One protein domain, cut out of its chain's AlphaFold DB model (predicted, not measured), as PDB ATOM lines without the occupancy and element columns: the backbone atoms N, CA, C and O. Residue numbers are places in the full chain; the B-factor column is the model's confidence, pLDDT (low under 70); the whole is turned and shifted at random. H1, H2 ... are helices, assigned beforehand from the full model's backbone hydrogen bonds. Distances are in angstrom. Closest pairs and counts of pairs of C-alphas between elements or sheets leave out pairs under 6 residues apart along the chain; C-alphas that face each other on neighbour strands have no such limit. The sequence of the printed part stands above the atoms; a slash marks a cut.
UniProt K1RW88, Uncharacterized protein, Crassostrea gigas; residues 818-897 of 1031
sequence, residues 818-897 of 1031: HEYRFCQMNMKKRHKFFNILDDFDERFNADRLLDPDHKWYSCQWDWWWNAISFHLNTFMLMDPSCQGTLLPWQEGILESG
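This is residues 818 to 897 of the 1031 residues of an uncharacterized protein of Crassostrea gigas (UniProt K1RW88). Two long helices, H2 and H3, run opposite ways with a loop joining them at one end, while the shorter H4 is near H3 on another side and the five-residue H1 is near the beginnings of H2 and H4. After H3 a long stretch with no named element, residues 871 to 887, folds back along part of H3 before H4 begins. No two of the four helices clearly touch, and residues 846 to 851, in the loop between H2 and H3, stick out. The printed part has 80 residues with four named helices, in the order H1, H2, H3, H4, and no named strand; its class is all helix. It is compact, with a radius of gyration of the C-alphas of 13.0 A and spans of 34 by 27 by 24 A.

H1 is residues 819 to 823 and begins with C-alpha 819 at (124.523, 121.329, 87.566). H2 is residues 827 to 841, 20.4 A from first to last C-alpha. H3, the longest helix, is residues 852 to 870, 27.0 A from first to last C-alpha, and begins with C-alpha 852 at (142.274, 119.914, 103.610). H4 is residues 888 to 896, 12.0 A long, and ends with C-alpha 896 at (116.424, 116.116, 98.263).

H1 and H2 are close but not clearly touching; their closest C-alphas, those of Phe 822 and Arg 830, are 7.8 A apart. H1 and H4 are also close but not clearly touching, with the closest C-alphas, those of Glu 819 and Trp 889, 6.4 A apart. H2 and H3 are close but not clearly touching, the closest C-alphas being those of Leu 837 and Trp 861 at 7.6 A. They run opposite ways at a steep tilt of 37 degrees, only just past shallow. H3 and H4 are close but not clearly touching, with the closest C-alphas, those of Trp 863 and Gln 890, at 7.8 A. They run the same way at a steep tilt of 47 degrees. H1 and H3 are apart, and so are H2 and H4. In H1, H3 and H4 every O i to N i+4 pair is within hydrogen-bond range; in H2 it is 9 of 11.

The two C-alphas farthest apart, those of Gln 824 and Leu 849, are 35.4 A apart. The printed part has no cut. The link from H1 to H2 is tight, that from H2 to H3 is short, and that from H3 to H4, 17 residues, is long. The mean pLDDT of the printed part is 82.6; the residues under 70 are 845 to 850, 871, and 874 to 875.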
ATOM      1  N   HIS A 818     128.609 123.894  86.614       89.12
ATOM      2  CA  HIS A 818     127.224 124.022  87.063       89.12
ATOM      3  C   HIS A 818     126.443 122.738  86.758       89.12
ATOM      4  O   HIS A 818     126.563 122.201  85.656       89.12
ATOM      5  N   GLU A 819     125.581 122.340  87.687       84.19
ATOM      6  CA  GLU A 819     124.523 121.329  87.566       84.19
ATOM      7  C   GLU A 819     123.964 121.162  86.140       84.19
ATOM      8  O   GLU A 819     124.162 120.129  85.505       84.19
ATOM      9  N   TYR A 820     123.362 122.216  85.573       86.94
ATOM     10  CA  TYR A 820     122.812 122.231  84.211       86.94
ATOM     11  C   TYR A 820     123.828 121.793  83.139       86.94
ATOM     12  O   TYR A 820     123.505 121.027  82.231       86.94
ATOM     13  N   ARG A 821     125.087 122.236  83.255       88.25
ATOM     14  CA  ARG A 821     126.174 121.865  82.335       88.25
ATOM     15  C   ARG A 821     126.578 120.402  82.504       88.25
ATOM     16  O   ARG A 821     126.967 119.784  81.516       88.25
ATOM     17  N   PHE A 822     126.492 119.857  83.718       85.19
ATOM     18  CA  PHE A 822     126.702 118.434  83.970       85.19
ATOM     19  C   PHE A 822     125.535 117.578  83.448       85.19
ATOM     20  O   PHE A 822     125.772 116.621  82.711       85.19
ATOM     21  N   CYS A 823     124.286 117.973  83.716       84.94
ATOM     22  CA  CYS A 823     123.089 117.355  83.143       84.94
ATOM     23  C   CYS A 823     123.176 117.281  81.605       84.94
ATOM     24  O   CYS A 823     122.962 116.209  81.038       84.94
ATOM     25  N   GLN A 824     123.613 118.359  80.939       88.69
ATOM     26  CA  GLN A 824     123.865 118.398  79.488       88.69
ATOM     27  C   GLN A 824     125.052 117.543  78.990       88.69
ATOM     28  O   GLN A 824     125.216 117.375  77.777       88.69
ATOM     29  N   MET A 825     125.912 116.999  79.858       86.62
ATOM     30  CA  MET A 825     126.955 116.074  79.407       86.62
ATOM     31  C   MET A 825     126.347 114.709  79.096       86.62
ATOM     32  O   MET A 825     125.811 114.047  79.982       86.62
ATOM     33  N   ASN A 826     126.497 114.246  77.851       89.81
ATOM     34  CA  ASN A 826     126.183 112.862  77.501       89.81
ATOM     35  C   ASN A 826     127.065 111.877  78.294       89.81
ATOM     36  O   ASN A 826     128.178 112.218  78.704       89.81
ATOM     37  N   MET A 827     126.590 110.642  78.491       80.75
ATOM     38  CA  MET A 827     127.260 109.659  79.360       80.75
ATOM     39  C   MET A 827     128.733 109.435  78.982       80.75
ATOM     40  O   MET A 827     129.578 109.349  79.863       80.75
ATOM     41  N   LYS A 828     129.081 109.483  77.688       84.44
ATOM     42  CA  LYS A 828     130.468 109.387  77.190       84.44
ATOM     43  C   LYS A 828     131.378 110.537  77.659       84.44
ATOM     44  O   LYS A 828     132.560 110.312  77.912       84.44
ATOM     45  N   LYS A 829     130.855 111.764  77.799       87.06
ATOM     46  CA  LYS A 829     131.576 112.891  78.421       87.06
ATOM     47  C   LYS A 829     131.673 112.719  79.938       87.06
ATOM     48  O   LYS A 829     132.749 112.966  80.471       87.06
ATOM     49  N   ARG A 830     130.607 112.248  80.604       83.81
ATOM     50  CA  ARG A 830     130.610 111.945  82.051       83.81
ATOM     51  C   ARG A 830     131.656 110.875  82.392       83.81
ATOM     52  O   ARG A 830     132.532 111.135  83.201       83.81
ATOM     53  N   HIS A 831     131.674 109.757  81.663       82.62
ATOM     54  CA  HIS A 831     132.694 108.706  81.791       82.62
ATOM     55  C   HIS A 831     134.110 109.244  81.568       82.62
ATOM     56  O   HIS A 831     134.994 108.979  82.368       82.62
ATOM     57  N   LYS A 832     134.336 110.098  80.557       85.88
ATOM     58  CA  LYS A 832     135.654 110.730  80.378       85.88
ATOM     59  C   LYS A 832     136.050 111.665  81.539       85.88
ATOM     60  O   LYS A 832     137.239 111.915  81.707       85.88
ATOM     61  N   PHE A 833     135.100 112.183  82.319       81.44
ATOM     62  CA  PHE A 833     135.384 112.862  83.587       81.44
ATOM     63  C   PHE A 833     135.652 111.870  84.731       81.44
ATOM     64  O   PHE A 833     136.580 112.125  85.492       81.44
ATOM     65  N   PHE A 834     134.934 110.743  84.806       81.56
ATOM     66  CA  PHE A 834     135.203 109.660  85.769       81.56
ATOM     67  C   PHE A 834     136.625 109.124  85.589       81.56
ATOM     68  O   PHE A 834     137.444 109.328  86.468       81.56
ATOM     69  N   ASN A 835     137.005 108.683  84.384       83.19
ATOM     70  CA  ASN A 835     138.375 108.254  84.079       83.19
ATOM     71  C   ASN A 835     139.466 109.289  84.431       83.19
ATOM     72  O   ASN A 835     140.619 108.902  84.544       83.19
ATOM     73  N   ILE A 836     139.146 110.587  84.545       84.56
ATOM     74  CA  ILE A 836     140.083 111.648  84.970       84.56
ATOM     75  C   ILE A 836     140.156 111.774  86.501       84.56
ATOM     76  O   ILE A 836     141.204 112.181  87.008       84.56
ATOM     77  N   LEU A 837     139.071 111.456  87.214       80.50
ATOM     78  CA  LEU A 837     139.056 111.261  88.663       80.50
ATOM     79  C   LEU A 837     139.777 109.957  89.033       80.50
ATOM     80  O   LEU A 837     140.653 110.019  89.881       80.50
ATOM     81  N   ASP A 838     139.520 108.840  88.348       83.38
ATOM     82  CA  ASP A 838     140.193 107.550  88.583       83.38
ATOM     83  C   ASP A 838     141.729 107.681  88.406       83.38
ATOM     84  O   ASP A 838     142.503 107.333  89.294       83.38
ATOM     85  N   ASP A 839     142.180 108.322  87.309       83.06
ATOM     86  CA  ASP A 839     143.591 108.697  87.029       83.06
ATOM     87  C   ASP A 839     144.205 109.670  88.065       83.06
ATOM     88  O   ASP A 839     145.365 110.108  87.940       83.06
ATOM     89  N   PHE A 840     143.402 110.139  89.017       82.19
ATOM     90  CA  PHE A 840     143.797 111.002  90.117       82.19
ATOM     91  C   PHE A 840     143.756 110.242  91.448       82.19
ATOM     92  O   PHE A 840     144.737 110.348  92.177       82.19
ATOM     93  N   ASP A 841     142.726 109.430  91.700       81.81
ATOM     94  CA  ASP A 841     142.536 108.622  92.912       81.81
ATOM     95  C   ASP A 841     143.735 107.699  93.172       81.81
ATOM     96  O   ASP A 841     144.431 107.853  94.182       81.81
ATOM     97  N   GLU A 842     144.095 106.874  92.175       81.19
ATOM     98  CA  GLU A 842     145.263 105.972  92.202       81.19
ATOM     99  C   GLU A 842     146.588 106.695  92.521       81.19
ATOM    100  O   GLU A 842     147.569 106.073  92.924       81.19
ATOM    101  N   ARG A 843     146.650 108.014  92.296       75.94
ATOM    102  CA  ARG A 843     147.856 108.851  92.430       75.94
ATOM    103  C   ARG A 843     147.798 109.836  93.596       75.94
ATOM    104  O   ARG A 843     148.706 110.662  93.713       75.94
ATOM    105  N   PHE A 844     146.716 109.820  94.367       74.56
ATOM    106  CA  PHE A 844     146.480 110.738  95.477       74.56
ATOM    107  C   PHE A 844     146.277 109.955  96.774       74.56
ATOM    108  O   PHE A 844     146.973 110.221  97.748       74.56
ATOM    109  N   ASN A 845     145.469 108.888  96.748       69.62
ATOM    110  CA  ASN A 845     145.309 107.972  97.883       69.62
ATOM    111  C   ASN A 845     146.597 107.192  98.214       69.62
ATOM    112  O   ASN A 845     146.777 106.756  99.350       69.62
ATOM    113  N   ALA A 846     147.516 107.056  97.250       63.22
ATOM    114  CA  ALA A 846     148.854 106.499  97.463       63.22
ATOM    115  C   ALA A 846     149.759 107.388  98.346       63.22
ATOM    116  O   ALA A 846     150.721 106.896  98.928       63.22
ATOM    117  N   ASP A 847     149.455 108.684  98.465       62.03
ATOM    118  CA  ASP A 847     150.228 109.679  99.211       62.03
ATOM    119  C   ASP A 847     149.377 110.282 100.347       62.03
ATOM    120  O   ASP A 847     149.187 111.496 100.425       62.03
ATOM    121  N   ARG A 848     148.840 109.421 101.229       60.38
ATOM    122  CA  ARG A 848     148.039 109.814 102.407       60.38
ATOM    123  C   ARG A 848     148.760 110.851 103.282       60.38
ATOM    124  O   ARG A 848     149.594 110.495 104.111       60.38
ATOM    125  N   LEU A 849     148.357 112.115 103.174       48.75
ATOM    126  CA  LEU A 849     148.687 113.185 104.117       48.75
ATOM    127  C   LEU A 849     147.454 114.050 104.412       48.75
ATOM    128  O   LEU A 849     146.504 114.100 103.632       48.75
ATOM    129  N   LEU A 850     147.484 114.710 105.573       58.97
ATOM    130  CA  LEU A 850     146.359 115.360 106.266       58.97
ATOM    131  C   LEU A 850     145.921 116.710 105.649       58.97
ATOM    132  O   LEU A 850     145.544 117.638 106.361       58.97
ATOM    133  N   ASP A 851     146.010 116.844 104.327       75.56
ATOM    134  CA  ASP A 851     145.706 118.078 103.596       75.56
ATOM    135  C   ASP A 851     144.178 118.328 103.537       75.56
ATOM    136  O   ASP A 851     143.432 117.428 103.139       75.56
ATOM    137  N   PRO A 852     143.668 119.534 103.866       75.69
ATOM    138  CA  PRO A 852     142.274 119.914 103.610       75.69
ATOM    139  C   PRO A 852     141.798 119.676 102.164       75.69
ATOM    140  O   PRO A 852     140.616 119.394 101.942       75.69
ATOM    141  N   ASP A 853     142.697 119.731 101.175       81.25
ATOM    142  CA  ASP A 853     142.387 119.381  99.785       81.25
ATOM    143  C   ASP A 853     142.081 117.878  99.599       81.25
ATOM    144  O   ASP A 853     141.295 117.530  98.712       81.25
ATOM    145  N   HIS A 854     142.581 116.993 100.474       84.06
ATOM    146  CA  HIS A 854     142.198 115.574 100.508       84.06
ATOM    147  C   HIS A 854     140.743 115.388 100.939       84.06
ATOM    148  O   HIS A 854     140.044 114.575 100.335       84.06
ATOM    149  N   LYS A 855     140.251 116.154 101.924       88.69
ATOM    150  CA  LYS A 855     138.835 116.093 102.323       88.69
ATOM    151  C   LYS A 855     137.923 116.564 101.189       88.69
ATOM    152  O   LYS A 855     136.907 115.937 100.907       88.69
ATOM    153  N   TRP A 856     138.303 117.638 100.486       91.25
ATOM    154  CA  TRP A 856     137.560 118.061  99.294       91.25
ATOM    155  C   TRP A 856     137.554 116.977  98.209       91.25
ATOM    156  O   TRP A 856     136.534 116.775  97.550       91.25
ATOM    157  N   TYR A 857     138.675 116.271  98.034       88.62
ATOM    158  CA  TYR A 857     138.777 115.195  97.058       88.62
ATOM    159  C   TYR A 857     137.902 113.984  97.404       88.62
ATOM    160  O   TYR A 857     137.097 113.589  96.561       88.62
ATOM    161  N   SER A 858     138.003 113.441  98.623       89.00
ATOM    162  CA  SER A 858     137.213 112.273  99.042       89.00
ATOM    163  C   SER A 858     135.717 112.568  98.988       89.00
ATOM    164  O   SER A 858     134.976 111.830  98.355       89.00
ATOM    165  N   CYS A 859     135.282 113.722  99.501       93.44
ATOM    166  CA  CYS A 859     133.875 114.113  99.444       93.44
ATOM    167  C   CYS A 859     133.341 114.255  98.012       93.44
ATOM    168  O   CYS A 859     132.202 113.878  97.740       93.44
ATOM    169  N   GLN A 860     134.143 114.766  97.069       91.88
ATOM    170  CA  GLN A 860     133.759 114.748  95.655       91.88
ATOM    171  C   GLN A 860     133.707 113.324  95.106       91.88
ATOM    172  O   GLN A 860     132.749 112.990  94.417       91.88
ATOM    173  N   TRP A 861     134.715 112.497  95.379       89.69
ATOM    174  CA  TRP A 861     134.791 111.113  94.910       89.69
ATOM    175  C   TRP A 861     133.595 110.281  95.388       89.69
ATOM    176  O   TRP A 861     132.922 109.665  94.562       89.69
ATOM    177  N   ASP A 862     133.251 110.367  96.671       89.50
ATOM    178  CA  ASP A 862     132.089 109.702  97.264       89.50
ATOM    179  C   ASP A 862     130.772 110.246  96.687       89.50
ATOM    180  O   ASP A 862     129.842 109.479  96.421       89.50
ATOM    181  N   TRP A 863     130.690 111.553  96.401       91.88
ATOM    182  CA  TRP A 863     129.517 112.136  95.742       91.88
ATOM    183  C   TRP A 863     129.388 111.642  94.300       91.88
ATOM    184  O   TRP A 863     128.286 111.342  93.843       91.88
ATOM    185  N   TRP A 864     130.504 111.505  93.582       86.94
ATOM    186  CA  TRP A 864     130.540 110.960  92.226       86.94
ATOM    187  C   TRP A 864     130.178 109.476  92.194       86.94
ATOM    188  O   TRP A 864     129.384 109.072  91.343       86.94
ATOM    189  N   TRP A 865     130.675 108.685  93.145       85.25
ATOM    190  CA  TRP A 865     130.273 107.290  93.315       85.25
ATOM    191  C   TRP A 865     128.782 107.162  93.606       85.25
ATOM    192  O   TRP A 865     128.112 106.345  92.973       85.25
ATOM    193  N   ASN A 866     128.224 108.007  94.472       85.19
ATOM    194  CA  ASN A 866     126.789 108.003  94.750       85.19
ATOM    195  C   ASN A 866     125.944 108.541  93.588       85.19
ATOM    196  O   ASN A 866     124.888 107.984  93.311       85.19
ATOM    197  N   ALA A 867     126.422 109.521  92.819       81.19
ATOM    198  CA  ALA A 867     125.774 109.971  91.585       81.19
ATOM    199  C   ALA A 867     125.697 108.857  90.521       81.19
ATOM    200  O   ALA A 867     124.695 108.727  89.815       81.19
ATOM    201  N   ILE A 868     126.744 108.031  90.407       78.38
ATOM    202  CA  ILE A 868     126.759 106.849  89.534       78.38
ATOM    203  C   ILE A 868     125.843 105.755  90.098       78.38
ATOM    204  O   ILE A 868     125.053 105.175  89.357       78.38
ATOM    205  N   SER A 869     125.913 105.494  91.401       78.44
ATOM    206  CA  SER A 869     125.214 104.375  92.041       78.44
ATOM    207  C   SER A 869     123.717 104.651  92.235       78.44
ATOM    208  O   SER A 869     122.912 103.725  92.165       78.44
ATOM    209  N   PHE A 870     123.301 105.922  92.298       74.44
ATOM    210  CA  PHE A 870     121.903 106.355  92.184       74.44
ATOM    211  C   PHE A 870     121.291 105.964  90.829       74.44
ATOM    212  O   PHE A 870     120.169 105.467  90.783       74.44
ATOM    213  N   HIS A 871     122.041 106.071  89.721       68.75
ATOM    214  CA  HIS A 871     121.611 105.525  88.420       68.75
ATOM    215  C   HIS A 871     121.541 103.980  88.392       68.75
ATOM    216  O   HIS A 871     121.029 103.419  87.424       68.75
ATOM    217  N   LEU A 872     122.030 103.301  89.436       70.38
ATOM    218  CA  LEU A 872     121.981 101.849  89.636       70.38
ATOM    219  C   LEU A 872     121.060 101.441  90.810       70.38
ATOM    220  O   LEU A 872     121.068 100.278  91.203       70.38
ATOM    221  N   ASN A 873     120.264 102.372  91.360       74.00
ATOM    222  CA  ASN A 873     119.412 102.212  92.554       74.00
ATOM    223  C   ASN A 873     120.141 101.830  93.864       74.00
ATOM    224  O   ASN A 873     119.488 101.465  94.842       74.00
ATOM    225  N   THR A 874     121.467 101.964  93.926       65.69
ATOM    226  CA  THR A 874     122.272 101.710  95.131       65.69
ATOM    227  C   THR A 874     122.731 103.042  95.714       65.69
ATOM    228  O   THR A 874     123.712 103.620  95.256       65.69
ATOM    229  N   PHE A 875     122.027 103.555  96.721       66.44
ATOM    230  CA  PHE A 875     122.450 104.760  97.438       66.44
ATOM    231  C   PHE A 875     123.330 104.363  98.626       66.44
ATOM    232  O   PHE A 875     122.854 103.677  99.531       66.44
ATOM    233  N   MET A 876     124.599 104.776  98.639       74.19
ATOM    234  CA  MET A 876     125.429 104.688  99.839       74.19
ATOM    235  C   MET A 876     125.316 106.001 100.614       74.19
ATOM    236  O   MET A 876     125.287 107.089 100.038       74.19
ATOM    237  N   LEU A 877     125.249 105.911 101.939       79.00
ATOM    238  CA  LEU A 877     125.308 107.095 102.788       79.00
ATOM    239  C   LEU A 877     126.717 107.689 102.684       79.00
ATOM    240  O   LEU A 877     127.697 106.997 102.955       79.00
ATOM    241  N   MET A 878     126.821 108.956 102.284       86.06
ATOM    242  CA  MET A 878     128.083 109.684 102.406       86.06
ATOM    243  C   MET A 878     128.354 110.076 103.853       86.06
ATOM    244  O   MET A 878     127.426 110.266 104.640       86.06
ATOM    245  N   ASP A 879     129.635 110.263 104.163       88.75
ATOM    246  CA  ASP A 879     130.080 110.880 105.406       88.75
ATOM    247  C   ASP A 879     129.425 112.271 105.583       88.75
ATOM    248  O   ASP A 879     129.625 113.154 104.737       88.75
ATOM    249  N   PRO A 880     128.674 112.514 106.679       87.62
ATOM    250  CA  PRO A 880     128.132 113.831 107.010       87.62
ATOM    251  C   PRO A 880     129.188 114.941 107.058       87.62
ATOM    252  O   PRO A 880     128.861 116.103 106.822       87.62
ATOM    253  N   SER A 881     130.467 114.612 107.292       92.62
ATOM    254  CA  SER A 881     131.554 115.594 107.257       92.62
ATOM    255  C   SER A 881     131.695 116.287 105.892       92.62
ATOM    256  O   SER A 881     132.267 117.377 105.827       92.62
ATOM    257  N   CYS A 882     131.149 115.719 104.814       92.81
ATOM    258  CA  CYS A 882     131.178 116.301 103.476       92.81
ATOM    259  C   CYS A 882     130.208 117.472 103.247       92.81
ATOM    260  O   CYS A 882     130.357 118.182 102.247       92.81
ATOM    261  N   GLN A 883     129.269 117.733 104.162       90.50
ATOM    262  CA  GLN A 883     128.434 118.937 104.106       90.50
ATOM    263  C   GLN A 883     129.305 120.199 104.295       90.50
ATOM    264  O   GLN A 883     130.280 120.201 105.051       90.50
ATOM    265  N   GLY A 884     129.027 121.255 103.531       91.81
ATOM    266  CA  GLY A 884     129.859 122.460 103.432       91.81
ATOM    267  C   GLY A 884     131.168 122.277 102.646       91.81
ATOM    268  O   GLY A 884     131.908 123.244 102.456       91.81
ATOM    269  N   THR A 885     131.480 121.059 102.184       94.00
ATOM    270  CA  THR A 885     132.697 120.746 101.405       94.00
ATOM    271  C   THR A 885     132.402 120.626  99.902       94.00
ATOM    272  O   THR A 885     133.295 120.789  99.061       94.00
ATOM    273  N   LEU A 886     131.149 120.348  99.544       93.62
ATOM    274  CA  LEU A 886     130.688 120.160  98.170       93.62
ATOM    275  C   LEU A 886     130.216 121.487  97.549       93.62
ATOM    276  O   LEU A 886     130.305 122.556  98.147       93.62
ATOM    277  N   LEU A 887     129.779 121.457  96.286       91.19
ATOM    278  CA  LEU A 887     129.106 122.614  95.689       91.19
ATOM    279  C   LEU A 887     127.628 122.611  96.123       91.19
ATOM    280  O   LEU A 887     127.024 121.542  96.090       91.19
ATOM    281  N   PRO A 888     126.981 123.762  96.391       91.44
ATOM    282  CA  PRO A 888     125.602 123.785  96.907       91.44
ATOM    283  C   PRO A 888     124.547 123.063  96.048       91.44
ATOM    284  O   PRO A 888     123.520 122.625  96.553       91.44
ATOM    285  N   TRP A 889     124.791 122.903  94.742       92.44
ATOM    286  CA  TRP A 889     123.917 122.117  93.856       92.44
ATOM    287  C   TRP A 889     124.122 120.599  93.994       92.44
ATOM    288  O   TRP A 889     123.205 119.829  93.744       92.44
ATOM    289  N   GLN A 890     125.316 120.161  94.400       92.38
ATOM    290  CA  GLN A 890     125.609 118.767  94.740       92.38
ATOM    291  C   GLN A 890     124.975 118.406  96.087       92.38
ATOM    292  O   GLN A 890     124.417 117.322  96.220       92.38
ATOM    293  N   GLU A 891     125.013 119.338  97.043       90.75
ATOM    294  CA  GLU A 891     124.399 119.213  98.372       90.75
ATOM    295  C   GLU A 891     122.870 119.151  98.269       90.75
ATOM    296  O   GLU A 891     122.272 118.197  98.757       90.75
ATOM    297  N   GLY A 892     122.241 120.049  97.500       87.62
ATOM    298  CA  GLY A 892     120.794 119.997  97.250       87.62
ATOM    299  C   GLY A 892     120.304 118.699  96.582       87.62
ATOM    300  O   GLY A 892     119.172 118.278  96.819       87.62
ATOM    301  N   ILE A 893     121.142 118.016  95.788       86.06
ATOM    302  CA  ILE A 893     120.823 116.689  95.222       86.06
ATOM    303  C   ILE A 893     120.873 115.587  96.297       86.06
ATOM    304  O   ILE A 893     120.065 114.659  96.246       86.06
ATOM    305  N   LEU A 894     121.773 115.688  97.284       84.94
ATOM    306  CA  LEU A 894     121.816 114.765  98.427       84.94
ATOM    307  C   LEU A 894     120.617 114.982  99.352       84.94
ATOM    308  O   LEU A 894     119.906 114.033  99.664       84.94
ATOM    309  N   GLU A 895     120.383 116.231  99.757       84.81
ATOM    310  CA  GLU A 895     119.350 116.611 100.729       84.81
ATOM    311  C   GLU A 895     117.931 116.335 100.208       84.81
ATOM    312  O   GLU A 895     117.052 115.947 100.974       84.81
ATOM    313  N   SER A 896     117.703 116.473  98.898       83.94
ATOM    314  CA  SER A 896     116.424 116.116  98.263       83.94
ATOM    315  C   SER A 896     116.267 114.622  97.954       83.94
ATOM    316  O   SER A 896     115.151 114.176  97.672       83.94
ATOM    317  N   GLY A 897     117.366 113.856  97.929       80.25
ATOM    318  CA  GLY A 897     117.399 112.464  97.469       80.25
ATOM    319  C   GLY A 897     116.930 112.261  96.019       80.25
ATOM    320  O   GLY A 897     116.586 111.140  95.637       80.25
TER     321      GLY A 897